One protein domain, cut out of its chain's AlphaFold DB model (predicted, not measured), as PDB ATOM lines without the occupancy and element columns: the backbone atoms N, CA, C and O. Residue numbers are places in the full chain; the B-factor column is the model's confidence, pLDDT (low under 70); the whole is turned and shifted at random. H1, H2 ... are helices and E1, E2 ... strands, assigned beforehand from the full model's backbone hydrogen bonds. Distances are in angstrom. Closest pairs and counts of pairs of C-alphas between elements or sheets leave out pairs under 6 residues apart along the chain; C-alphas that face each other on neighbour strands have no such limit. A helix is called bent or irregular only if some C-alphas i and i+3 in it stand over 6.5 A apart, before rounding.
ATOM      1  N   VAL A 147      25.970  37.783 -33.713       89.31
ATOM      2  CA  VAL A 147      26.706  36.914 -34.641       89.31
ATOM      3  C   VAL A 147      25.740  36.128 -35.514       89.31
ATOM      4  O   VAL A 147      24.862  35.419 -35.021       89.31
ATOM      5  N   ILE A 148      25.945  36.242 -36.824       90.12
ATOM      6  CA  ILE A 148      25.201  35.521 -37.850       90.12
ATOM      7  C   ILE A 148      26.131  34.556 -38.564       90.12
ATOM      8  O   ILE A 148      27.130  34.956 -39.161       90.12
ATOM      9  N   GLU A 149      25.759  33.288 -38.553       86.94
ATOM     10  CA  GLU A 149      26.464  32.228 -39.260       86.94
ATOM     11  C   GLU A 149      25.683  31.881 -40.515       86.94
ATOM     12  O   GLU A 149      24.460  31.723 -40.482       86.94
ATOM     13  N   THR A 150      26.384  31.817 -41.643       84.06
ATOM     14  CA  THR A 150      25.763  31.539 -42.934       84.06
ATOM     15  C   THR A 150      26.465  30.387 -43.615       84.06
ATOM     16  O   THR A 150      27.676  30.445 -43.788       84.06
ATOM     17  N   ASP A 151      25.687  29.431 -44.103       80.62
ATOM     18  CA  ASP A 151      26.157  28.384 -45.004       80.62
ATOM     19  C   ASP A 151      25.295  28.412 -46.271       80.62
ATOM     20  O   ASP A 151      24.095  28.710 -46.253       80.62
ATOM     21  N   THR A 152      25.920  28.202 -47.421       80.94
ATOM     22  CA  THR A 152      25.266  28.282 -48.717       80.94
ATOM     23  C   THR A 152      25.754  27.196 -49.659       80.94
ATOM     24  O   THR A 152      26.946  27.026 -49.886       80.94
ATOM     25  N   SER A 153      24.806  26.539 -50.324       79.44
ATOM     26  CA  SER A 153      25.065  25.494 -51.310       79.44
ATOM     27  C   SER A 153      24.606  25.906 -52.715       79.44
ATOM     28  O   SER A 153      24.395  27.086 -53.024       79.44
ATOM     29  N   ASN A 154      24.479  24.931 -53.617       81.50
ATOM     30  CA  ASN A 154      23.871  25.145 -54.933       81.50
ATOM     31  C   ASN A 154      22.342  25.221 -54.884       81.50
ATOM     32  O   ASN A 154      21.747  25.736 -55.824       81.50
ATOM     33  N   ASN A 155      21.722  24.721 -53.813       82.81
ATOM     34  CA  ASN A 155      20.273  24.534 -53.752       82.81
ATOM     35  C   ASN A 155      19.625  25.256 -52.576       82.81
ATOM     36  O   ASN A 155      18.405  25.411 -52.561       82.81
ATOM     37  N   ILE A 156      20.411  25.638 -51.569       83.19
ATOM     38  CA  ILE A 156      19.886  26.236 -50.353       83.19
ATOM     39  C   ILE A 156      20.822  27.301 -49.783       83.19
ATOM     40  O   ILE A 156      22.026  27.306 -50.043       83.19
ATOM     41  N   VAL A 157      20.244  28.140 -48.936       87.12
ATOM     42  CA  VAL A 157      20.914  29.055 -48.019       87.12
ATOM     43  C   VAL A 157      20.421  28.750 -46.607       87.12
ATOM     44  O   VAL A 157      19.215  28.619 -46.388       87.12
ATOM     45  N   CYS A 158      21.343  28.654 -45.657       86.62
ATOM     46  CA  CYS A 158      21.067  28.496 -44.237       86.62
ATOM     47  C   CYS A 158      21.697  29.659 -43.469       86.62
ATOM     48  O   CYS A 158      22.841  30.033 -43.724       86.62
ATOM     49  N   VAL A 159      20.941  30.236 -42.542       89.75
ATOM     50  CA  VAL A 159      21.367  31.359 -41.707       89.75
ATOM     51  C   VAL A 159      20.963  31.074 -40.268       89.75
ATOM     52  O   VAL A 159      19.822  30.688 -40.014       89.75
ATOM     53  N   LEU A 160      21.883  31.285 -39.336       88.62
ATOM     54  CA  LEU A 160      21.699  31.042 -37.912       88.62
ATOM     55  C   LEU A 160      22.118  32.277 -37.115       88.62
ATOM     56  O   LEU A 160      23.174  32.849 -37.370       88.62
ATOM     57  N   GLU A 161      21.318  32.649 -36.124       90.12
ATOM     58  CA  GLU A 161      21.716  33.590 -35.074       90.12
ATOM     59  C   GLU A 161      21.847  32.802 -33.769       90.12
ATOM     60  O   GLU A 161      20.858  32.344 -33.200       90.12
ATOM     61  N   ARG A 162      23.082  32.581 -33.307       79.56
ATOM     62  CA  ARG A 162      23.345  31.609 -32.229       79.56
ATOM     63  C   ARG A 162      22.824  32.040 -30.865       79.56
ATOM     64  O   ARG A 162      22.390  31.184 -30.100       79.56
ATOM     65  N   ALA A 163      22.870  33.337 -30.570       83.75
ATOM     66  CA  ALA A 163      22.412  33.872 -29.293       83.75
ATOM     67  C   ALA A 163      20.885  33.758 -29.164       83.75
ATOM     68  O   ALA A 163      20.393  33.043 -28.299       83.75
ATOM     69  N   ALA A 164      20.129  34.374 -30.078       87.12
ATOM     70  CA  ALA A 164      18.666  34.355 -30.023       87.12
ATOM     71  C   ALA A 164      18.037  33.028 -30.493       87.12
ATOM     72  O   ALA A 164      16.826  32.835 -30.366       87.12
ATOM     73  N   GLN A 165      18.832  32.134 -31.087       88.69
ATOM     74  CA  GLN A 165      18.407  30.839 -31.618       88.69
ATOM     75  C   GLN A 165      17.296  30.863 -32.701       88.69
ATOM     76  O   GLN A 165      16.480  29.936 -32.738       88.69
ATOM     77  N   PRO A 166      17.198  31.842 -33.628       91.25
ATOM     78  CA  PRO A 166      16.443  31.645 -34.858       91.25
ATOM     79  C   PRO A 166      17.304  31.013 -35.964       91.25
ATOM     80  O   PRO A 166      18.510  31.237 -36.085       91.25
ATOM     81  N   VAL A 167      16.639  30.236 -36.819       91.00
ATOM     82  CA  VAL A 167      17.207  29.630 -38.025       91.00
ATOM     83  C   VAL A 167      16.361  29.982 -39.241       91.00
ATOM     84  O   VAL A 167      15.144  29.797 -39.240       91.00
ATOM     85  N   LEU A 168      17.009  30.443 -40.307       91.44
ATOM     86  CA  LEU A 168      16.397  30.653 -41.614       91.44
ATOM     87  C   LEU A 168      16.975  29.656 -42.614       91.44
ATOM     88  O   LEU A 168      18.181  29.612 -42.839       91.44
ATOM     89  N   VAL A 169      16.097  28.877 -43.249       88.81
ATOM     90  CA  VAL A 169      16.465  27.964 -44.342       88.81
ATOM     91  C   VAL A 169      15.707  28.366 -45.599       88.81
ATOM     92  O   VAL A 169      14.499  28.154 -45.706       88.81
ATOM     93  N   HIS A 170      16.425  28.922 -46.571       89.88
ATOM     94  CA  HIS A 170      15.900  29.245 -47.893       89.88
ATOM     95  C   HIS A 170      16.271  28.146 -48.878       89.88
ATOM     96  O   HIS A 170      17.435  27.996 -49.244       89.88
ATOM     97  N   ARG A 171      15.278  27.365 -49.309       88.25
ATOM     98  CA  ARG A 171      15.453  26.444 -50.435       88.25
ATOM     99  C   ARG A 171      15.190  27.204 -51.722       88.25
ATOM    100  O   ARG A 171      14.123  27.792 -51.873       88.25
ATOM    101  N   PHE A 172      16.141  27.151 -52.643       88.69
ATOM    102  CA  PHE A 172      16.043  27.862 -53.906       88.69
ATOM    103  C   PHE A 172      14.828  27.419 -54.714       88.69
ATOM    104  O   PHE A 172      14.559  26.228 -54.886       88.69
ATOM    105  N   PHE A 173      14.115  28.405 -55.246       88.75
ATOM    106  CA  PHE A 173      13.041  28.189 -56.202       88.75
ATOM    107  C   PHE A 173      13.608  27.740 -57.553       88.75
ATOM    108  O   PHE A 173      14.792  27.915 -57.842       88.75
ATOM    109  N   SER A 174      12.751  27.223 -58.439       88.06
ATOM    110  CA  SER A 174      13.160  26.708 -59.758       88.06
ATOM    111  C   SER A 174      14.037  27.683 -60.548       88.06
ATOM    112  O   SER A 174      14.992  27.267 -61.188       88.06
ATOM    113  N   ARG A 175      13.773  28.994 -60.460       87.81
ATOM    114  CA  ARG A 175      14.574  30.020 -61.144       87.81
ATOM    115  C   ARG A 175      15.980  30.176 -60.556       87.81
ATOM    116  O   ARG A 175      16.933  30.396 -61.299       87.81
ATOM    117  N   GLU A 176      16.115  30.115 -59.238       90.81
ATOM    118  CA  GLU A 176      17.407  30.173 -58.545       90.81
ATOM    119  C   GLU A 176      18.211  28.892 -58.805       90.81
ATOM    120  O   GLU A 176      19.395  28.975 -59.128       90.81
ATOM    121  N   LEU A 177      17.551  27.729 -58.779       88.25
ATOM    122  CA  LEU A 177      18.146  26.441 -59.152       88.25
ATOM    123  C   LEU A 177      18.639  26.445 -60.605       88.25
ATOM    124  O   LEU A 177      19.770  26.045 -60.870       88.25
ATOM    125  N   ASP A 178      17.841  26.971 -61.536       86.81
ATOM    126  CA  ASP A 178      18.230  27.153 -62.937       86.81
ATOM    127  C   ASP A 178      19.474  28.040 -63.075       86.81
ATOM    128  O   ASP A 178      20.377  27.738 -63.859       86.81
ATOM    129  N   HIS A 179      19.543  29.150 -62.333       86.56
ATOM    130  CA  HIS A 179      20.722  30.011 -62.342       86.56
ATOM    131  C   HIS A 179      21.948  29.295 -61.756       86.56
ATOM    132  O   HIS A 179      23.023  29.358 -62.355       86.56
ATOM    133  N   ALA A 180      21.802  28.580 -60.638       82.25
ATOM    134  CA  ALA A 180      22.893  27.809 -60.047       82.25
ATOM    135  C   ALA A 180      23.407  26.727 -61.014       82.25
ATOM    136  O   ALA A 180      24.614  26.620 -61.230       82.25
ATOM    137  N   ALA A 181      22.504  25.992 -61.667       82.62
ATOM    138  CA  ALA A 181      22.846  24.958 -62.639       82.62
ATOM    139  C   ALA A 181      23.544  25.531 -63.884       82.62
ATOM    140  O   ALA A 181      24.558  24.997 -64.324       82.62
ATOM    141  N   ARG A 182      23.053  26.651 -64.433       81.12
ATOM    142  CA  ARG A 182      23.682  27.315 -65.590       81.12
ATOM    143  C   ARG A 182      25.088  27.823 -65.275       81.12
ATOM    144  O   ARG A 182      25.960  27.724 -66.132       81.12
ATOM    145  N   PHE A 183      25.324  28.306 -64.056       73.56
ATOM    146  CA  PHE A 183      26.660  28.722 -63.632       73.56
ATOM    147  C   PHE A 183      27.654  27.548 -63.628       73.56
ATOM    148  O   PHE A 183      28.775  27.697 -64.102       73.56
ATOM    149  N   LEU A 184      27.233  26.360 -63.173       72.44
ATOM    150  CA  LEU A 184      28.063  25.145 -63.217       72.44
ATOM    151  C   LEU A 184      28.391  24.686 -64.646       72.44
ATOM    152  O   LEU A 184      29.369  23.975 -64.856       72.44
ATOM    153  N   LEU A 185      27.586  25.100 -65.625       72.31
ATOM    154  CA  LEU A 185      27.792  24.846 -67.051       72.31
ATOM    155  C   LEU A 185      28.548  25.994 -67.748       72.31
ATOM    156  O   LEU A 185      28.383  26.179 -68.950       72.31
ATOM    157  N   ASP A 186      29.316  26.793 -66.998       67.94
ATOM    158  CA  ASP A 186      30.116  27.941 -67.466       67.94
ATOM    159  C   ASP A 186      29.309  29.055 -68.164       67.94
ATOM    160  O   ASP A 186      29.822  29.866 -68.935       67.94
ATOM    161  N   HIS A 187      28.005  29.141 -67.886       63.09
ATOM    162  CA  HIS A 187      27.208  30.285 -68.318       63.09
ATOM    163  C   HIS A 187      27.280  31.361 -67.238       63.09
ATOM    164  O   HIS A 187      26.512  31.342 -66.270       63.09
ATOM    165  N   ALA A 188      28.196  32.315 -67.411       72.69
ATOM    166  CA  ALA A 188      28.326  33.469 -66.529       72.69
ATOM    167  C   ALA A 188      26.982  34.210 -66.396       72.69
ATOM    168  O   ALA A 188      26.497  34.850 -67.329       72.69
ATOM    169  N   ASN A 189      26.358  34.107 -65.222       79.81
ATOM    170  CA  ASN A 189      25.045  34.695 -64.936       79.81
ATOM    171  C   ASN A 189      25.004  35.464 -63.606       79.81
ATOM    172  O   ASN A 189      23.926  35.838 -63.138       79.81
ATOM    173  N   ASN A 190      26.183  35.698 -63.016       85.56
ATOM    174  CA  ASN A 190      26.387  36.411 -61.757       85.56
ATOM    175  C   ASN A 190      25.732  35.754 -60.523       85.56
ATOM    176  O   ASN A 190      25.718  36.356 -59.454       85.56
ATOM    177  N   PHE A 191      25.232  34.519 -60.636       87.75
ATOM    178  CA  PHE A 191      24.660  33.733 -59.535       87.75
ATOM    179  C   PHE A 191      25.696  32.777 -58.920       87.75
ATOM    180  O   PHE A 191      25.408  31.622 -58.601       87.75
ATOM    181  N   GLU A 192      26.937  33.243 -58.800       85.62
ATOM    182  CA  GLU A 192      28.059  32.469 -58.271       85.62
ATOM    183  C   GLU A 192      27.933  32.218 -56.763       85.62
ATOM    184  O   GLU A 192      27.193  32.906 -56.058       85.62
ATOM    185  N   ILE A 193      28.698  31.259 -56.241       84.19
ATOM    186  CA  ILE A 193      28.633  30.872 -54.825       84.19
ATOM    187  C   ILE A 193      28.847  32.056 -53.866       84.19
ATOM    188  O   ILE A 193      28.105  32.202 -52.900       84.19
ATOM    189  N   ASN A 194      29.785  32.956 -54.171       86.94
ATOM    190  CA  ASN A 194      30.071  34.123 -53.332       86.94
ATOM    191  C   ASN A 194      28.903  35.117 -53.292       86.94
ATOM    192  O   ASN A 194      28.624  35.687 -52.238       86.94
ATOM    193  N   TYR A 195      28.184  35.290 -54.409       89.75
ATOM    194  CA  TYR A 195      26.940  36.060 -54.421       89.75
ATOM    195  C   TYR A 195      25.908  35.418 -53.491       89.75
ATOM    196  O   TYR A 195      25.296  36.116 -52.690       89.75
ATOM    197  N   ARG A 196      25.743  34.090 -53.544       89.81
ATOM    198  CA  ARG A 196      24.739  33.388 -52.731       89.81
ATOM    199  C   ARG A 196      25.055  33.463 -51.229       89.81
ATOM    200  O   ARG A 196      24.145  33.657 -50.427       89.81
ATOM    201  N   LYS A 197      26.338  33.432 -50.856       88.06
ATOM    202  CA  LYS A 197      26.793  33.694 -49.477       88.06
ATOM    203  C   LYS A 197      26.473  35.114 -49.011       88.06
ATOM    204  O   LYS A 197      26.210  35.337 -47.833       88.06
ATOM    205  N   LEU A 198      26.485  36.094 -49.916       90.56
ATOM    206  CA  LEU A 198      26.074  37.460 -49.590       90.56
ATOM    207  C   LEU A 198      24.543  37.605 -49.553       90.56
ATOM    208  O   LEU A 198      24.014  38.282 -48.674       90.56
ATOM    209  N   LEU A 199      23.828  36.919 -50.452       92.00
ATOM    210  CA  LEU A 199      22.367  36.815 -50.455       92.00
ATOM    211  C   LEU A 199      21.852  36.306 -49.103       92.00
ATOM    212  O   LEU A 199      20.899  36.875 -48.577       92.00
ATOM    213  N   ALA A 200      22.517  35.313 -48.505       91.56
ATOM    214  CA  ALA A 200      22.202  34.819 -47.164       91.56
ATOM    215  C   ALA A 200      22.130  35.937 -46.116       91.56
ATOM    216  O   ALA A 200      21.176  36.018 -45.345       91.56
ATOM    217  N   ARG A 201      23.081  36.869 -46.153       91.75
ATOM    218  CA  ARG A 201      23.141  38.020 -45.240       91.75
ATOM    219  C   ARG A 201      22.012  39.002 -45.510       91.75
ATOM    220  O   ARG A 201      21.382  39.490 -44.580       91.75
ATOM    221  N   GLY A 202      21.725  39.262 -46.784       94.31
ATOM    222  CA  GLY A 202      20.595  40.102 -47.171       94.31
ATOM    223  C   GLY A 202      19.253  39.528 -46.704       94.31
ATOM    224  O   GLY A 202      18.426  40.265 -46.171       94.31
ATOM    225  N   LEU A 203      19.064  38.210 -46.824       94.25
ATOM    226  CA  LEU A 203      17.886  37.509 -46.307       94.25
ATOM    227  C   LEU A 203      17.809  37.568 -44.776       94.25
ATOM    228  O   LEU A 203      16.726  37.807 -44.250       94.25
ATOM    229  N   ALA A 204      18.938  37.421 -44.076       94.31
ATOM    230  CA  ALA A 204      19.018  37.543 -42.621       94.31
ATOM    231  C   ALA A 204      18.555  38.926 -42.143       94.31
ATOM    232  O   ALA A 204      17.614  39.036 -41.360       94.31
ATOM    233  N   VAL A 205      19.156  39.996 -42.681       94.69
ATOM    234  CA  VAL A 205      18.800  41.378 -42.323       94.69
ATOM    235  C   VAL A 205      17.350  41.671 -42.695       94.69
ATOM    236  O   VAL A 205      16.638  42.333 -41.944       94.69
ATOM    237  N   ARG A 206      16.866  41.140 -43.821       94.44
ATOM    238  CA  ARG A 206      15.468  41.307 -44.213       94.44
ATOM    239  C   ARG A 206      14.497  40.599 -43.263       94.44
ATOM    240  O   ARG A 206      13.416  41.131 -43.023       94.44
ATOM    241  N   ALA A 207      14.852  39.416 -42.772       93.94
ATOM    242  CA  ALA A 207      14.015  38.630 -41.874       93.94
ATOM    243  C   ALA A 207      14.021  39.179 -40.440       93.94
ATOM    244  O   ALA A 207      12.975  39.196 -39.793       93.94
ATOM    245  N   TRP A 208      15.177  39.636 -39.957       94.25
ATOM    246  CA  TRP A 208      15.401  39.899 -38.533       94.25
ATOM    247  C   TRP A 208      15.774  41.348 -38.199       94.25
ATOM    248  O   TRP A 208      15.658  41.742 -37.043       94.25
ATOM    249  N   GLY A 209      16.117  42.184 -39.185       92.75
ATOM    250  CA  GLY A 209      16.591  43.558 -38.971       92.75
ATOM    251  C   GLY A 209      15.665  44.416 -38.109       92.75
ATOM    252  O   GLY A 209      16.109  45.009 -37.133       92.75
ATOM    253  N   ALA A 210      14.360  44.413 -38.383       91.19
ATOM    254  CA  ALA A 210      13.401  45.166 -37.565       91.19
ATOM    255  C   ALA A 210      13.336  44.670 -36.104       91.19
ATOM    256  O   ALA A 210      13.134  45.460 -35.182       91.19
ATOM    257  N   SER A 211      13.520  43.364 -35.880       90.81
ATOM    258  CA  SER A 211      13.550  42.778 -34.536       90.81
ATOM    259  C   SER A 211      14.822  43.169 -33.788       90.81
ATOM    260  O   SER A 211      14.757  43.493 -32.603       90.81
ATOM    261  N   TRP A 212      15.967  43.178 -34.477       91.38
ATOM    262  CA  TRP A 212      17.245  43.601 -33.908       91.38
ATOM    263  C   TRP A 212      17.215  45.068 -33.476       91.38
ATOM    264  O   TRP A 212      17.570  45.366 -32.339       91.38
ATOM    265  N   GLU A 213      16.706  45.961 -34.330       89.38
ATOM    266  CA  GLU A 213      16.515  47.384 -34.006       89.38
ATOM    267  C   GLU A 213      15.563  47.585 -32.815       89.38
ATOM    268  O   GLU A 213      15.828  48.373 -31.909       89.38
ATOM    269  N   SER A 214      14.450  46.849 -32.781       85.12
ATOM    270  CA  SER A 214      13.463  46.991 -31.703       85.12
ATOM    271  C   SER A 214      14.006  46.512 -30.353       85.12
ATOM    272  O   SER A 214      13.677  47.074 -29.310       85.12
ATOM    273  N   SER A 215      14.848  45.475 -30.363       76.19
ATOM    274  CA  SER A 215      15.381  44.850 -29.145       76.19
ATOM    275  C   SER A 215      16.515  45.656 -28.505       76.19
ATOM    276  O   SER A 215      16.774  45.513 -27.309       76.19
ATOM    277  N   SER A 216      17.190  46.524 -29.263       68.00
ATOM    278  CA  SER A 216      18.289  47.344 -28.745       68.00
ATOM    279  C   SER A 216      17.836  48.570 -27.957       68.00
ATOM    280  O   SER A 216      18.659  49.139 -27.239       68.00
ATOM    281  N   GLY A 217      16.557  48.963 -28.049       62.00
ATOM    282  CA  GLY A 217      16.005  50.118 -27.328       62.00
ATOM    283  C   GLY A 217      16.726  51.432 -27.649       62.00
ATOM    284  O   GLY A 217      16.903  52.266 -26.767       62.00
ATOM    285  N   THR A 218      17.223  51.580 -28.878       58.25
ATOM    286  CA  THR A 218      18.085  52.694 -29.285       58.25
ATOM    287  C   THR A 218      17.291  53.975 -29.531       58.25
ATOM    288  O   THR A 218      16.533  54.063 -30.496       58.25
ATOM    289  N   ASP A 219      17.533  54.996 -28.710       60.50
ATOM    290  CA  ASP A 219      17.126  56.376 -28.987       60.50
ATOM    291  C   ASP A 219      17.968  56.980 -30.127       60.50
ATOM    292  O   ASP A 219      19.089  56.531 -30.406       60.50
ATOM    293  N   ALA A 220      17.458  58.039 -30.765       56.72
ATOM    294  CA  ALA A 220      18.192  58.796 -31.779       56.72
ATOM    295  C   ALA A 220      19.534  59.313 -31.211       56.72
ATOM    296  O   ALA A 220      19.544  60.142 -30.307       56.72
ATOM    297  N   GLY A 221      20.659  58.820 -31.749       61.66
ATOM    298  CA  GLY A 221      22.021  59.128 -31.268       61.66
ATOM    299  C   GLY A 221      22.721  57.986 -30.517       61.66
ATOM    300  O   GLY A 221      23.875  58.134 -30.118       61.66
ATOM    301  N   SER A 222      22.056  56.838 -30.347       72.62
ATOM    302  CA  SER A 222      22.663  55.630 -29.779       72.62
ATOM    303  C   SER A 222      23.742  55.036 -30.689       72.62
ATOM    304  O   SER A 222      23.721  55.209 -31.912       72.62
ATOM    305  N   ARG A 223      24.677  54.283 -30.094       82.88
ATOM    306  CA  ARG A 223      25.695  53.548 -30.855       82.88
ATOM    307  C   ARG A 223      25.045  52.579 -31.852       82.88
ATOM    308  O   ARG A 223      24.041  51.960 -31.500       82.88
ATOM    309  N   PRO A 224      25.636  52.370 -33.040       85.81
ATOM    310  CA  PRO A 224      25.142  51.361 -33.969       85.81
ATOM    311  C   PRO A 224      25.170  49.945 -33.377       85.81
ATOM    312  O   PRO A 224      26.109  49.610 -32.643       85.81
ATOM    313  N   ILE A 225      24.203  49.100 -33.757       88.56
ATOM    314  CA  ILE A 225      24.235  47.657 -33.459       88.56
ATOM    315  C   ILE A 225      25.246  46.995 -34.393       88.56
ATOM    316  O   ILE A 225      25.139  47.099 -35.618       88.56
ATOM    317  N   HIS A 226      26.236  46.317 -33.828       90.50
ATOM    318  CA  HIS A 226      27.252  45.600 -34.573       90.50
ATOM    319  C   HIS A 226      26.812  44.163 -34.866       90.50
ATOM    320  O   HIS A 226      26.833  43.304 -33.989       90.50
ATOM    321  N   ILE A 227      26.475  43.904 -36.125       92.12
ATOM    322  CA  ILE A 227      26.149  42.577 -36.643       92.12
ATOM    323  C   ILE A 227      27.382  42.023 -37.359       92.12
ATOM    324  O   ILE A 227      27.904  42.634 -38.298       92.12
ATOM    325  N   HIS A 228      27.848  40.866 -36.911       90.88
ATOM    326  CA  HIS A 228      29.033  40.202 -37.425       90.88
ATOM    327  C   HIS A 228      28.654  38.924 -38.177       90.88
ATOM    328  O   HIS A 228      27.957  38.068 -37.637       90.88
ATOM    329  N   PHE A 229      29.105  38.792 -39.425       89.06
ATOM    330  CA  PHE A 229      28.844  37.615 -40.251       89.06
ATOM    331  C   PHE A 229      30.051  36.672 -40.273       89.06
ATOM    332  O   PHE A 229      31.153  37.077 -40.641       89.06
ATOM    333  N   ARG A 230      29.832  35.398 -39.953       85.62
ATOM    334  CA  ARG A 230      30.820  34.318 -40.075       85.62
ATOM    335  C   ARG A 230      30.611  33.570 -41.388       85.62
ATOM    336  O   ARG A 230      29.499  33.116 -41.660       85.62
ATOM    337  N   ILE A 231      31.646  33.527 -42.231       79.69
ATOM    338  CA  ILE A 231      31.542  33.065 -43.623       79.69
ATOM    339  C   ILE A 231      32.744  32.195 -43.995       79.69
ATOM    340  O   ILE A 231      33.890  32.614 -43.905       79.69
ATOM    341  N   ASP A 232      32.484  31.050 -44.596       74.50
ATOM    342  CA  ASP A 232      33.449  30.122 -45.197       74.50
ATOM    343  C   ASP A 232      33.938  30.563 -46.608       74.50
ATOM    344  O   ASP A 232      34.201  29.767 -47.511       74.50
ATOM    345  N   SER A 233      33.995  31.871 -46.889       78.69
ATOM    346  CA  SER A 233      34.526  32.411 -48.153       78.69
ATOM    347  C   SER A 233      35.232  33.739 -47.951       78.69
ATOM    348  O   SER A 233      34.597  34.779 -47.764       78.69
ATOM    349  N   THR A 234      36.551  33.714 -48.120       77.12
ATOM    350  CA  THR A 234      37.422  34.897 -48.083       77.12
ATOM    351  C   THR A 234      36.998  35.969 -49.090       77.12
ATOM    352  O   THR A 234      36.996  37.157 -48.780       77.12
ATOM    353  N   SER A 235      36.541  35.575 -50.286       80.00
ATOM    354  CA  SER A 235      36.043  36.524 -51.294       80.00
ATOM    355  C   SER A 235      34.765  37.225 -50.840       80.00
ATOM    356  O   SER A 235      34.622  38.434 -51.005       80.00
ATOM    357  N   ALA A 236      33.831  36.481 -50.245       81.25
ATOM    358  CA  ALA A 236      32.579  37.055 -49.768       81.25
ATOM    359  C   ALA A 236      32.765  37.864 -48.468       81.25
ATOM    360  O   ALA A 236      31.952  38.747 -48.181       81.25
ATOM    361  N   VAL A 237      33.804  37.579 -47.677       82.75
ATOM    362  CA  VAL A 237      34.262  38.434 -46.568       82.75
ATOM    363  C   VAL A 237      34.775  39.761 -47.125       82.75
ATOM    364  O   VAL A 237      34.244  40.813 -46.768       82.75
ATOM    365  N   ALA A 238      35.720  39.712 -48.072       81.25
ATOM    366  CA  ALA A 238      36.299  40.904 -48.692       81.25
ATOM    367  C   ALA A 238      35.221  41.807 -49.307       81.25
ATOM    368  O   ALA A 238      35.165  42.993 -48.997       81.25
ATOM    369  N   TRP A 239      34.292  41.249 -50.089       84.81
ATOM    370  CA  TRP A 239      33.239  42.043 -50.733       84.81
ATOM    371  C   TRP A 239      32.325  42.784 -49.759       84.81
ATOM    372  O   TRP A 239      31.844  43.868 -50.088       84.81
ATOM    373  N   GLN A 240      32.063  42.221 -48.578       85.56
ATOM    374  CA  GLN A 240      31.228  42.882 -47.579       85.56
ATOM    375  C   GLN A 240      32.018  43.896 -46.753       85.56
ATOM    376  O   GLN A 240      31.500  44.982 -46.508       85.56
ATOM    377  N   ASN A 241      33.254  43.586 -46.362       84.94
ATOM    378  CA  ASN A 241      34.083  44.519 -45.598       84.94
ATOM    379  C   ASN A 241      34.493  45.734 -46.448       84.94
ATOM    380  O   ASN A 241      34.446  46.866 -45.973       84.94
ATOM    381  N   GLU A 242      34.819  45.517 -47.723       83.81
ATOM    382  CA  GLU A 242      35.143  46.582 -48.682       83.81
ATOM    383  C   GLU A 242      33.892  47.248 -49.269       83.81
ATOM    384  O   GLU A 242      33.993  48.307 -49.889       83.81
ATOM    385  N   MET A 243      32.713  46.640 -49.088       83.62
ATOM    386  CA  MET A 243      31.455  47.068 -49.711       83.62
ATOM    387  C   MET A 243      31.598  47.239 -51.235       83.62
ATOM    388  O   MET A 243      31.066  48.181 -51.826       83.62
ATOM    389  N   ALA A 244      32.323  46.324 -51.886       84.88
ATOM    390  CA  ALA A 244      32.608  46.381 -53.315       84.88
ATOM    391  C   ALA A 244      32.670  44.988 -53.961       84.88
ATOM    392  O   ALA A 244      33.230  44.039 -53.423       84.88
ATOM    393  N   SER A 245      32.114  44.867 -55.167       87.12
ATOM    394  CA  SER A 245      32.240  43.678 -56.016       87.12
ATOM    395  C   SER A 245      32.129  44.029 -57.500       87.12
ATOM    396  O   SER A 245      31.452  44.982 -57.884       87.12
ATOM    397  N   ARG A 246      32.760  43.236 -58.370       86.62
ATOM    398  CA  ARG A 246      32.558  43.337 -59.827       86.62
ATOM    399  C   ARG A 246      31.272  42.648 -60.289       86.62
ATOM    400  O   ARG A 246      30.833  42.885 -61.408       86.62
ATOM    401  N   ASN A 247      30.667  41.821 -59.438       87.19
ATOM    402  CA  ASN A 247      29.419  41.132 -59.726       87.19
ATOM    403  C   ASN A 247      28.224  42.102 -59.550       87.19
ATOM    404  O   ASN A 247      27.987  42.587 -58.438       87.19
ATOM    405  N   PRO A 248      27.434  42.371 -60.610       89.38
ATOM    406  CA  PRO A 248      26.314  43.309 -60.545       89.38
ATOM    407  C   PRO A 248      25.202  42.912 -59.569       89.38
ATOM    408  O   PRO A 248      24.600  43.793 -58.961       89.38
ATOM    409  N   ARG A 249      24.931  41.611 -59.388       90.19
ATOM    410  CA  ARG A 249      23.925  41.140 -58.422       90.19
ATOM    411  C   ARG A 249      24.421  41.312 -56.992       90.19
ATOM    412  O   ARG A 249      23.691  41.807 -56.141       90.19
ATOM    413  N   THR A 250      25.692  40.999 -56.745       90.56
ATOM    414  CA  THR A 250      26.342  41.254 -55.450       90.56
ATOM    415  C   THR A 250      26.276  42.736 -55.088       90.56
ATOM    416  O   THR A 250      25.973  43.077 -53.950       90.56
ATOM    417  N   GLN A 251      26.477  43.627 -56.062       91.38
ATOM    418  CA  GLN A 251      26.360  45.071 -55.857       91.38
ATOM    419  C   GLN A 251      24.961  45.514 -55.399       91.38
ATOM    420  O   GLN A 251      24.851  46.479 -54.648       91.38
ATOM    421  N   VAL A 252      23.888  44.826 -55.801       92.75
ATOM    422  CA  VAL A 252      22.540  45.106 -55.273       92.75
ATOM    423  C   VAL A 252      22.476  44.775 -53.784       92.75
ATOM    424  O   VAL A 252      22.090  45.625 -52.987       92.75
ATOM    425  N   ILE A 253      22.957  43.595 -53.385       94.00
ATOM    426  CA  ILE A 253      22.973  43.188 -51.972       94.00
ATOM    427  C   ILE A 253      23.846  44.123 -51.123       94.00
ATOM    428  O   ILE A 253      23.434  44.532 -50.041       94.00
ATOM    429  N   ILE A 254      25.018  44.528 -51.620       92.44
ATOM    430  CA  ILE A 254      25.895  45.501 -50.947       92.44
ATOM    431  C   ILE A 254      25.170  46.834 -50.721       92.44
ATOM    432  O   ILE A 254      25.260  47.403 -49.633       92.44
ATOM    433  N   ARG A 255      24.424  47.333 -51.716       92.75
ATOM    434  CA  ARG A 255      23.641  48.571 -51.571       92.75
ATOM    435  C   ARG A 255      22.538  48.430 -50.532       92.75
ATOM    436  O   ARG A 255      22.369  49.348 -49.737       92.75
ATOM    437  N   LEU A 256      21.848  47.291 -50.491       93.88
ATOM    438  CA  LEU A 256      20.836  47.016 -49.466       93.88
ATOM    439  C   LEU A 256      21.445  46.970 -48.065       93.88
ATOM    440  O   LEU A 256      20.920  47.600 -47.153       93.88
ATOM    441  N   LEU A 257      22.599  46.316 -47.898       93.06
ATOM    442  CA  LEU A 257      23.345  46.363 -46.639       93.06
ATOM    443  C   LEU A 257      23.716  47.808 -46.280       93.06
ATOM    444  O   LEU A 257      23.509  48.225 -45.149       93.06
ATOM    445  N   GLY A 258      24.198  48.608 -47.235       90.56
ATOM    446  CA  GLY A 258      24.480  50.031 -47.020       90.56
ATOM    447  C   GLY A 258      23.247  50.835 -46.593       90.56
ATOM    448  O   GLY A 258      23.326  51.631 -45.659       90.56
ATOM    449  N   TYR A 259      22.104  50.583 -47.229       90.69
ATOM    450  CA  TYR A 259      20.817  51.170 -46.870       90.69
ATOM    451  C   TYR A 259      20.409  50.790 -45.442       90.69
ATOM    452  O   TYR A 259      20.109  51.677 -44.650       90.69
ATOM    453  N   TRP A 260      20.490  49.510 -45.069       91.75
ATOM    454  CA  TRP A 260      20.153  49.031 -43.724       91.75
ATOM    455  C   TRP A 260      21.114  49.502 -42.632       91.75
ATOM    456  O   TRP A 260      20.677  49.718 -41.505       91.75
ATOM    457  N   LYS A 261      22.393  49.752 -42.950       90.38
ATOM    458  CA  LYS A 261      23.309  50.439 -42.017       90.38
ATOM    459  C   LYS A 261      22.762  51.801 -41.605       90.38
ATOM    460  O   LYS A 261      22.880  52.180 -40.446       90.38
ATOM    461  N   VAL A 262      22.176  52.523 -42.557       86.50
ATOM    462  CA  VAL A 262      21.629  53.865 -42.346       86.50
ATOM    463  C   VAL A 262      20.245  53.817 -41.714       86.50
ATOM    464  O   VAL A 262      19.968  54.589 -40.806       86.50
ATOM    465  N   THR A 263      19.361  52.946 -42.195       87.81
ATOM    466  CA  THR A 263      17.962  52.962 -41.756       87.81
ATOM    467  C   THR A 263      17.744  52.323 -40.401       87.81
ATOM    468  O   THR A 263      16.954  52.859 -39.638       87.81
ATOM    469  N   TYR A 264      18.469  51.248 -40.089       88.38
ATOM    470  CA  TYR A 264      18.371  50.565 -38.799       88.38
ATOM    471  C   TYR A 264      19.491  50.939 -37.815       88.38
ATOM    472  O   TYR A 264      19.551  50.408 -36.709       88.38
ATOM    473  N   GLY A 265      20.431  51.805 -38.210       87.56
ATOM    474  CA  GLY A 265      21.590  52.128 -37.374       87.56
ATOM    475  C   GLY A 265      22.507  50.922 -37.144       87.56
ATOM    476  O   GLY A 265      22.946  50.666 -36.025       87.56
ATOM    477  N   PHE A 266      22.799  50.154 -38.196       90.75
ATOM    478  CA  PHE A 266      23.651  48.966 -38.108       90.75
ATOM    479  C   PHE A 266      25.100  49.229 -38.518       90.75
ATOM    480  O   PHE A 266      25.419  50.016 -39.414       90.75
ATOM    481  N   ARG A 267      26.003  48.463 -37.910       89.75
ATOM    482  CA  ARG A 267      27.368  48.237 -38.379       89.75
ATOM    483  C   ARG A 267      27.490  46.772 -38.774       89.75
ATOM    484  O   ARG A 267      27.187  45.900 -37.974       89.75
ATOM    485  N   PHE A 268      27.992  46.514 -39.975       90.44
ATOM    486  CA  PHE A 268      28.291  45.162 -40.438       90.44
ATOM    487  C   PHE A 268      29.799  44.935 -40.515       90.44
ATOM    488  O   PHE A 268      30.523  45.831 -40.958       90.44
ATOM    489  N   SER A 269      30.243  43.735 -40.162       88.69
ATOM    490  CA  SER A 269      31.589  43.207 -40.430       88.69
ATOM    491  C   SER A 269      31.500  41.721 -40.785       88.69
ATOM    492  O   SER A 269      30.477  41.084 -40.519       88.69
ATOM    493  N   SER A 270      32.550  41.177 -41.396       86.56
ATOM    494  CA  SER A 270      32.640  39.755 -41.730       86.56
ATOM    495  C   SER A 270      33.967  39.142 -41.323       86.56
ATOM    496  O   SER A 270      35.015  39.776 -41.411       86.56
ATOM    497  N   SER A 271      33.897  37.867 -40.965       81.25
ATOM    498  CA  SER A 271      34.997  37.000 -40.563       81.25
ATOM    499  C   SER A 271      35.030  35.764 -41.450       81.25
ATOM    500  O   SER A 271      33.976  35.240 -41.823       81.25
ATOM    501  N   HIS A 272      36.238  35.301 -41.780       76.94
ATOM    502  CA  HIS A 272      36.389  34.000 -42.412       76.94
ATOM    503  C   HIS A 272      36.357  32.908 -41.343       76.94
ATOM    504  O   HIS A 272      37.057  33.007 -40.336       76.94
ATOM    505  N   VAL A 273      35.589  31.847 -41.578       70.00
ATOM    506  CA  VAL A 273      35.657  30.623 -40.775       70.00
ATOM    507  C   VAL A 273      36.179  29.510 -41.662       70.00
ATOM    508  O   VAL A 273      35.660  29.274 -42.748       70.00
ATOM    509  N   ALA A 274      37.244  28.838 -41.231       58.97
ATOM    510  CA  ALA A 274      37.719  27.662 -41.944       58.97
ATOM    511  C   ALA A 274      36.709  26.520 -41.754       58.97
ATOM    512  O   ALA A 274      36.329  26.238 -40.622       58.97
ATOM    513  N   GLY A 275      36.340  25.806 -42.822       50.94
ATOM    514  CA  GLY A 275      35.316  24.745 -42.772       50.94
ATOM    515  C   GLY A 275      35.596  23.562 -41.826       50.94
ATOM    516  O   GLY A 275      34.751  22.694 -41.664       50.94
ATOM    517  N   ALA A 276      36.768  23.493 -41.180       46.59
ATOM    518  CA  ALA A 276      37.048  22.534 -40.105       46.59
ATOM    519  C   ALA A 276      36.632  23.038 -38.704       46.59
ATOM    520  O   ALA A 276      36.420  22.228 -37.807       46.59
ATOM    521  N   GLU A 277      36.550  24.358 -38.511       50.59
ATOM    522  CA  GLU A 277      36.121  25.028 -37.269       50.59
ATOM    523  C   GLU A 277      34.617  25.335 -37.271       50.59
ATOM    524  O   GLU A 277      34.046  25.725 -36.250       50.59
ATOM    525  N   ASP A 278      33.973  25.169 -38.423       55.28
ATOM    526  CA  ASP A 278      32.568  25.461 -38.602       55.28
ATOM    527  C   ASP A 278      31.732  24.186 -38.459       55.28
ATOM    528  O   ASP A 278      31.580  23.385 -39.380       55.28
ATOM    529  N   ILE A 279      31.170  23.997 -37.265       52.94
ATOM    530  CA  ILE A 279      30.199  22.930 -37.003       52.94
ATOM    531  C   ILE A 279      28.992  23.063 -37.951       52.94
ATOM    532  O   ILE A 279      28.333  22.068 -38.203       52.94
ATOM    533  N   ILE A 280      28.694  24.249 -38.491       52.94
ATOM    534  CA  ILE A 280      27.508  24.556 -39.300       52.94
ATOM    535  C   ILE A 280      27.752  24.476 -40.815       52.94
ATOM    536  O   ILE A 280      26.828  24.062 -41.519       52.94
ATOM    537  N   ASP A 281      28.960  24.783 -41.299       50.31
ATOM    538  CA  ASP A 281      29.366  24.707 -42.727       50.31
ATOM    539  C   ASP A 281      29.205  23.299 -43.329       50.31
ATOM    540  O   ASP A 281      28.968  23.097 -44.525       50.31
ATOM    541  N   ASP A 282      29.278  22.275 -42.476       53.25
ATOM    542  CA  ASP A 282      29.053  20.901 -42.909       53.25
ATOM    543  C   ASP A 282      27.568  20.567 -43.116       53.25
ATOM    544  O   ASP A 282      27.237  19.544 -43.718       53.25
ATOM    545  N   PHE A 283      26.645  21.403 -42.628       56.00
ATOM    546  CA  PHE A 283      25.215  21.113 -42.659       56.00
ATOM    547  C   PHE A 283      24.514  21.741 -43.856       56.00
ATOM    548  O   PHE A 283      23.936  21.007 -44.653       56.00
ATOM    549  N   GLY A 284      24.558  23.058 -44.038       53.62
ATOM    550  CA  GLY A 284      23.892  23.760 -45.143       53.62
ATOM    551  C   GLY A 284      24.331  23.295 -46.538       53.62
ATOM    552  O   GLY A 284      23.498  23.029 -47.413       53.62
ATOM    553  N   SER A 285      25.629  23.100 -46.739       58.59
ATOM    554  CA  SER A 285      26.200  22.549 -47.969       58.59
ATOM    555  C   SER A 285      25.709  21.119 -48.269       58.59
ATOM    556  O   SER A 285      25.449  20.774 -49.431       58.59
ATOM    557  N   ARG A 286      25.481  20.307 -47.225       58.22
ATOM    558  CA  ARG A 286      25.118  18.877 -47.302       58.22
ATOM    559  C   ARG A 286      23.644  18.558 -47.059       58.22
ATOM    560  O   ARG A 286      23.245  17.406 -47.208       58.22
ATOM    561  N   LEU A 287      22.795  19.555 -46.809       59.12
ATOM    562  CA  LEU A 287      21.331  19.421 -46.679       59.12
ATOM    563  C   LEU A 287      20.622  18.937 -47.965       59.12
ATOM    564  O   LEU A 287      19.398  18.929 -48.039       59.12
ATOM    565  N   THR A 288      21.369  18.525 -48.988       53.97
ATOM    566  CA  THR A 288      20.854  17.756 -50.127       53.97
ATOM    567  C   THR A 288      20.681  16.266 -49.802       53.97
ATOM    568  O   THR A 288      19.928  15.583 -50.497       53.97
ATOM    569  N   ASP A 289      21.308  15.772 -48.727       57.78
ATOM    570  CA  ASP A 289      21.180  14.405 -48.220       57.78
ATOM    571  C   ASP A 289      20.168  14.342 -47.044       57.78
ATOM    572  O   ASP A 289      20.305  15.085 -46.062       57.78
ATOM    573  N   PRO A 290      19.160  13.442 -47.085       56.91
ATOM    574  CA  PRO A 290      18.200  13.227 -45.995       56.91
ATOM    575  C   PRO A 290      18.821  13.006 -44.605       56.91
ATOM    576  O   PRO A 290      18.209  13.361 -43.597       56.91
ATOM    577  N   SER A 291      20.033  12.451 -44.527       53.59
ATOM    578  CA  SER A 291      20.761  12.238 -43.268       53.59
ATOM    579  C   SER A 291      21.243  13.541 -42.612       53.59
ATOM    580  O   SER A 291      21.314  13.622 -41.386       53.59
ATOM    581  N   HIS A 292      21.492  14.594 -43.394       55.72
ATOM    582  CA  HIS A 292      21.962  15.891 -42.894       55.72
ATOM    583  C   HIS A 292      20.797  16.817 -42.512       55.72
ATOM    584  O   HIS A 292      20.938  17.646 -41.612       55.72
ATOM    585  N   HIS A 293      19.602  16.601 -43.085       60.66
ATOM    586  CA  HIS A 293      18.353  17.196 -42.583       60.66
ATOM    587  C   HIS A 293      18.101  16.845 -41.116       60.66
ATOM    588  O   HIS A 293      17.694  17.704 -40.334       60.66
ATOM    589  N   PHE A 294      18.387  15.597 -40.741       60.41
ATOM    590  CA  PHE A 294      18.281  15.144 -39.361       60.41
ATOM    591  C   PHE A 294      19.262  15.880 -38.440       60.41
ATOM    592  O   PHE A 294      18.883  16.290 -37.346       60.41
ATOM    593  N   LEU A 295      20.498  16.116 -38.887       63.25
ATOM    594  CA  LEU A 295      21.519  16.769 -38.072       63.25
ATOM    595  C   LEU A 295      21.250  18.264 -37.865       63.25
ATOM    596  O   LEU A 295      21.304  18.705 -36.719       63.25
ATOM    597  N   LEU A 296      20.845  19.011 -38.904       69.94
ATOM    598  CA  LEU A 296      20.389  20.395 -38.711       69.94
ATOM    599  C   LEU A 296      19.190  20.432 -37.753       69.94
ATOM    600  O   LEU A 296      19.211  21.188 -36.793       69.94
ATOM    601  N   SER A 297      18.186  19.566 -37.947       70.69
ATOM    602  CA  SER A 297      17.008  19.523 -37.063       70.69
ATOM    603  C   SER A 297      17.334  19.161 -35.609       70.69
ATOM    604  O   SER A 297      16.608  19.549 -34.696       70.69
ATOM    605  N   LYS A 298      18.424  18.415 -35.389       73.69
ATOM    606  CA  LYS A 298      18.933  18.066 -34.063       73.69
ATOM    607  C   LYS A 298      19.690  19.236 -33.433       73.69
ATOM    608  O   LYS A 298      19.538  19.464 -32.239       73.69
ATOM    609  N   LEU A 299      20.493  19.952 -34.221       72.12
ATOM    610  CA  LEU A 299      21.255  21.120 -33.771       72.12
ATOM    611  C   LEU A 299      20.356  22.316 -33.471       72.12
ATOM    612  O   LEU A 299      20.524  22.963 -32.446       72.12
ATOM    613  N   THR A 300      19.367  22.566 -34.324       79.75
ATOM    614  CA  THR A 300      18.390  23.645 -34.156       79.75
ATOM    615  C   THR A 300      17.133  23.148 -33.441       79.75
ATOM    616  O   THR A 300      16.034  23.664 -33.649       79.75
ATOM    617  N   HIS A 301      17.246  22.093 -32.630       83.44
ATOM    618  CA  HIS A 301      16.100  21.579 -31.895       83.44
ATOM    619  C   HIS A 301      15.640  22.612 -30.861       83.44
ATOM    620  O   HIS A 301      16.414  23.035 -30.008       83.44
ATOM    621  N   GLY A 302      14.368  23.009 -30.939       85.12
ATOM    622  CA  GLY A 302      13.789  24.046 -30.080       85.12
ATOM    623  C   GLY A 302      14.053  25.483 -30.546       85.12
ATOM    624  O   GLY A 302      13.595  26.411 -29.889       85.12
ATOM    625  N   TRP A 303      14.741  25.668 -31.675       90.44
ATOM    626  CA  TRP A 303      15.021  26.980 -32.259       90.44
ATOM    627  C   TRP A 303      13.816  27.505 -33.046       90.44
ATOM    628  O   TRP A 303      12.959  26.744 -33.508       90.44
ATOM    629  N   SER A 304      13.755  28.824 -33.238       90.38
ATOM    630  CA  SER A 304      12.700  29.452 -34.036       90.38
ATOM    631  C   SER A 304      12.988  29.293 -35.531       90.38
ATOM    632  O   SER A 304      13.936  29.874 -36.055       90.38
ATOM    633  N   HIS A 305      12.174  28.506 -36.238       88.88
ATOM    634  CA  HIS A 305      12.325  28.299 -37.679       88.88
ATOM    635  C   HIS A 305      11.602  29.384 -38.482       88.88
ATOM    636  O   HIS A 305      10.374  29.477 -38.474       88.88
ATOM    637  N   VAL A 306      12.371  30.165 -39.236       88.00
ATOM    638  CA  VAL A 306      11.895  31.279 -40.054       88.00
ATOM    639  C   VAL A 306      12.009  30.919 -41.533       88.00
ATOM    640  O   VAL A 306      13.037  30.436 -42.008       88.00
ATOM    641  N   SER A 307      10.933  31.148 -42.283       80.88
ATOM    642  CA  SER A 307      10.981  31.062 -43.744       80.88
ATOM    643  C   SER A 307      11.482  32.384 -44.327       80.88
ATOM    644  O   SER A 307      11.131  33.443 -43.799       80.88
ATOM    645  N   PRO A 308      12.271  32.354 -45.413       78.31
ATOM    646  CA  PRO A 308      12.706  33.570 -46.082       78.31
ATOM    647  C   PRO A 308      11.482  34.390 -46.512       78.31
ATOM    648  O   PRO A 308      10.562  33.843 -47.126       78.31
ATOM    649  N   PRO A 309      11.444  35.696 -46.202       73.25
ATOM    650  CA  PRO A 309      10.278  36.525 -46.500       73.25
ATOM    651  C   PRO A 309      10.101  36.782 -48.004       73.25
ATOM    652  O   PRO A 309       8.998  37.100 -48.441       73.25
ATOM    653  N   ILE A 310      11.182  36.668 -48.780       87.19
ATOM    654  CA  ILE A 310      11.252  36.862 -50.231       87.19
ATOM    655  C   ILE A 310      12.381  35.998 -50.811       87.19
ATOM    656  O   ILE A 310      13.298  35.612 -50.086       87.19
ATOM    657  N   ASP A 311      12.311  35.704 -52.109       85.88
ATOM    658  CA  ASP A 311      13.376  35.025 -52.857       85.88
ATOM    659  C   ASP A 311      14.485  36.001 -53.292       85.88
ATOM    660  O   ASP A 311      14.411  37.209 -53.033       85.88
ATOM    661  N   SER A 312      15.522  35.502 -53.982       85.38
ATOM    662  CA  SER A 312      16.610  36.365 -54.459       85.38
ATOM    663  C   SER A 312      16.117  37.505 -55.357       85.38
ATOM    664  O   SER A 312      16.642  38.612 -55.290       85.38
ATOM    665  N   ALA A 313      15.114  37.252 -56.203       86.31
ATOM    666  CA  ALA A 313      14.603  38.240 -57.149       86.31
ATOM    667  C   ALA A 313      13.774  39.328 -56.457       86.31
ATOM    668  O   ALA A 313      13.851  40.488 -56.856       86.31
ATOM    669  N   GLY A 314      12.996  38.967 -55.436       86.81
ATOM    670  CA  GLY A 314      12.259  39.911 -54.607       86.81
ATOM    671  C   GLY A 314      13.195  40.783 -53.777       86.81
ATOM    672  O   GLY A 314      12.956  41.980 -53.655       86.81
ATOM    673  N   LEU A 315      14.288  40.212 -53.258       87.12
ATOM    674  CA  LEU A 315      15.300  40.979 -52.531       87.12
ATOM    675  C   LEU A 315      16.004  41.989 -53.447       87.12
ATOM    676  O   LEU A 315      16.203  43.130 -53.053       87.12
ATOM    677  N   GLU A 316      16.323  41.597 -54.682       84.38
ATOM    678  CA  GLU A 316      16.960  42.461 -55.689       84.38
ATOM    679  C   GLU A 316      16.078  43.630 -56.181       84.38
ATOM    680  O   GLU A 316      16.577  44.493 -56.904       84.38
ATOM    681  N   GLN A 317      14.788  43.659 -55.827       86.56
ATOM    682  CA  GLN A 317      13.822  44.686 -56.245       86.56
ATOM    683  C   GLN A 317      13.506  45.740 -55.171       86.56
ATOM    684  O   GLN A 317      12.716  46.644 -55.448       86.56
TER     685      GLN A 317
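Overview. This is residues 147 to 317 of the 318 residues of an uncharacterized protein of Nothophytophthora sp. Chile5 (UniProt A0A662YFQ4). A twisted sheet of six strands curls round one long, kinked helix, H2, with H4 side by side with H2 and H3 over the edge strand E5 on the same face as H2. The opposite face is partly covered by the short H5, on which H6 packs farther out, and H1 lies past the end of E3. The printed part has 171 residues, with seven named helices and six named strands in the order E1 E2 E3 H1 H2 E4 H3 H4 E5 H5 H6 E6 H7; the class is mixed, helices and strands. The sheet, E5 E4 E1 E2 E3 E6, is mixed; the whole is compact, with a radius of gyration of the C-alphas of 15.6 A and spans of 49 by 39 by 29 A.

Along the chain. Find C-alpha 147 at (26.706, 36.914, -34.641), where E1, residues 147 to 152, begins; E2, 156 to 161, and E3, 166 to 171, follow. Next come H1, 174 to 184, and H2, 193 to 215, 32.1 A long from C-alpha 193 at (28.633, 30.872, -54.825). H2 is irregular, with C-alphas 207 and 210 7.9 A apart and a kink of 52 degrees near residue 208. Read on through E4, 225 to 231, H3, 234 to 241, H4, 248 to 263, 22.7 A long, and E5, 266 to 272, 20.1 A long. Then come H5, 281 to 284, H6, 290 to 299, E6, 304 to 306, and H7, 312 to 315, ending at C-alpha 315 at (15.300, 40.979, -52.531).

Arrangement. Start with E1 E2 E3, a meander, each strand the antiparallel neighbour of the one before: look for N 149 and O 160 at 2.9 A, and N 157 and O 170 at 2.8 A. Parallel neighbours are E4 and E1, N 148 to O 228 2.8 A; E5 and E4, N 229 to O 269 2.9 A; and E3 and E6, N 306 to O 167 2.8 A. The hub H2 touches H4 at Tyr 195 and Thr 250, C-alphas 5.3 A apart, at a shallow tilt of 15 degrees, the same way. E4, H3 H4, E5 form a strand-helix-strand unit, parallel neighbours joined through helices, with a right-handed crossover; E3, H1 H2, E4 form a split one, E1 and E2 between its strands, also right-handed. H5 touches H6, the closest C-alphas being Phe 283 and His 292, 6.2 A. Every O i to N i+4 pair is within hydrogen-bond range in H1, H3 and H4, against 16 of 19 in H2 and 4 of 6 in H6; H5 and H7 are too short for one.

Size, cuts and confidence. The farthest C-alphas, Leu 185 and Asp 219, are 50.6 A apart. The printed part has no cut, and no link is long. Confidence is under 70 at residues 186 to 187, 216 to 221 and 274 to 296.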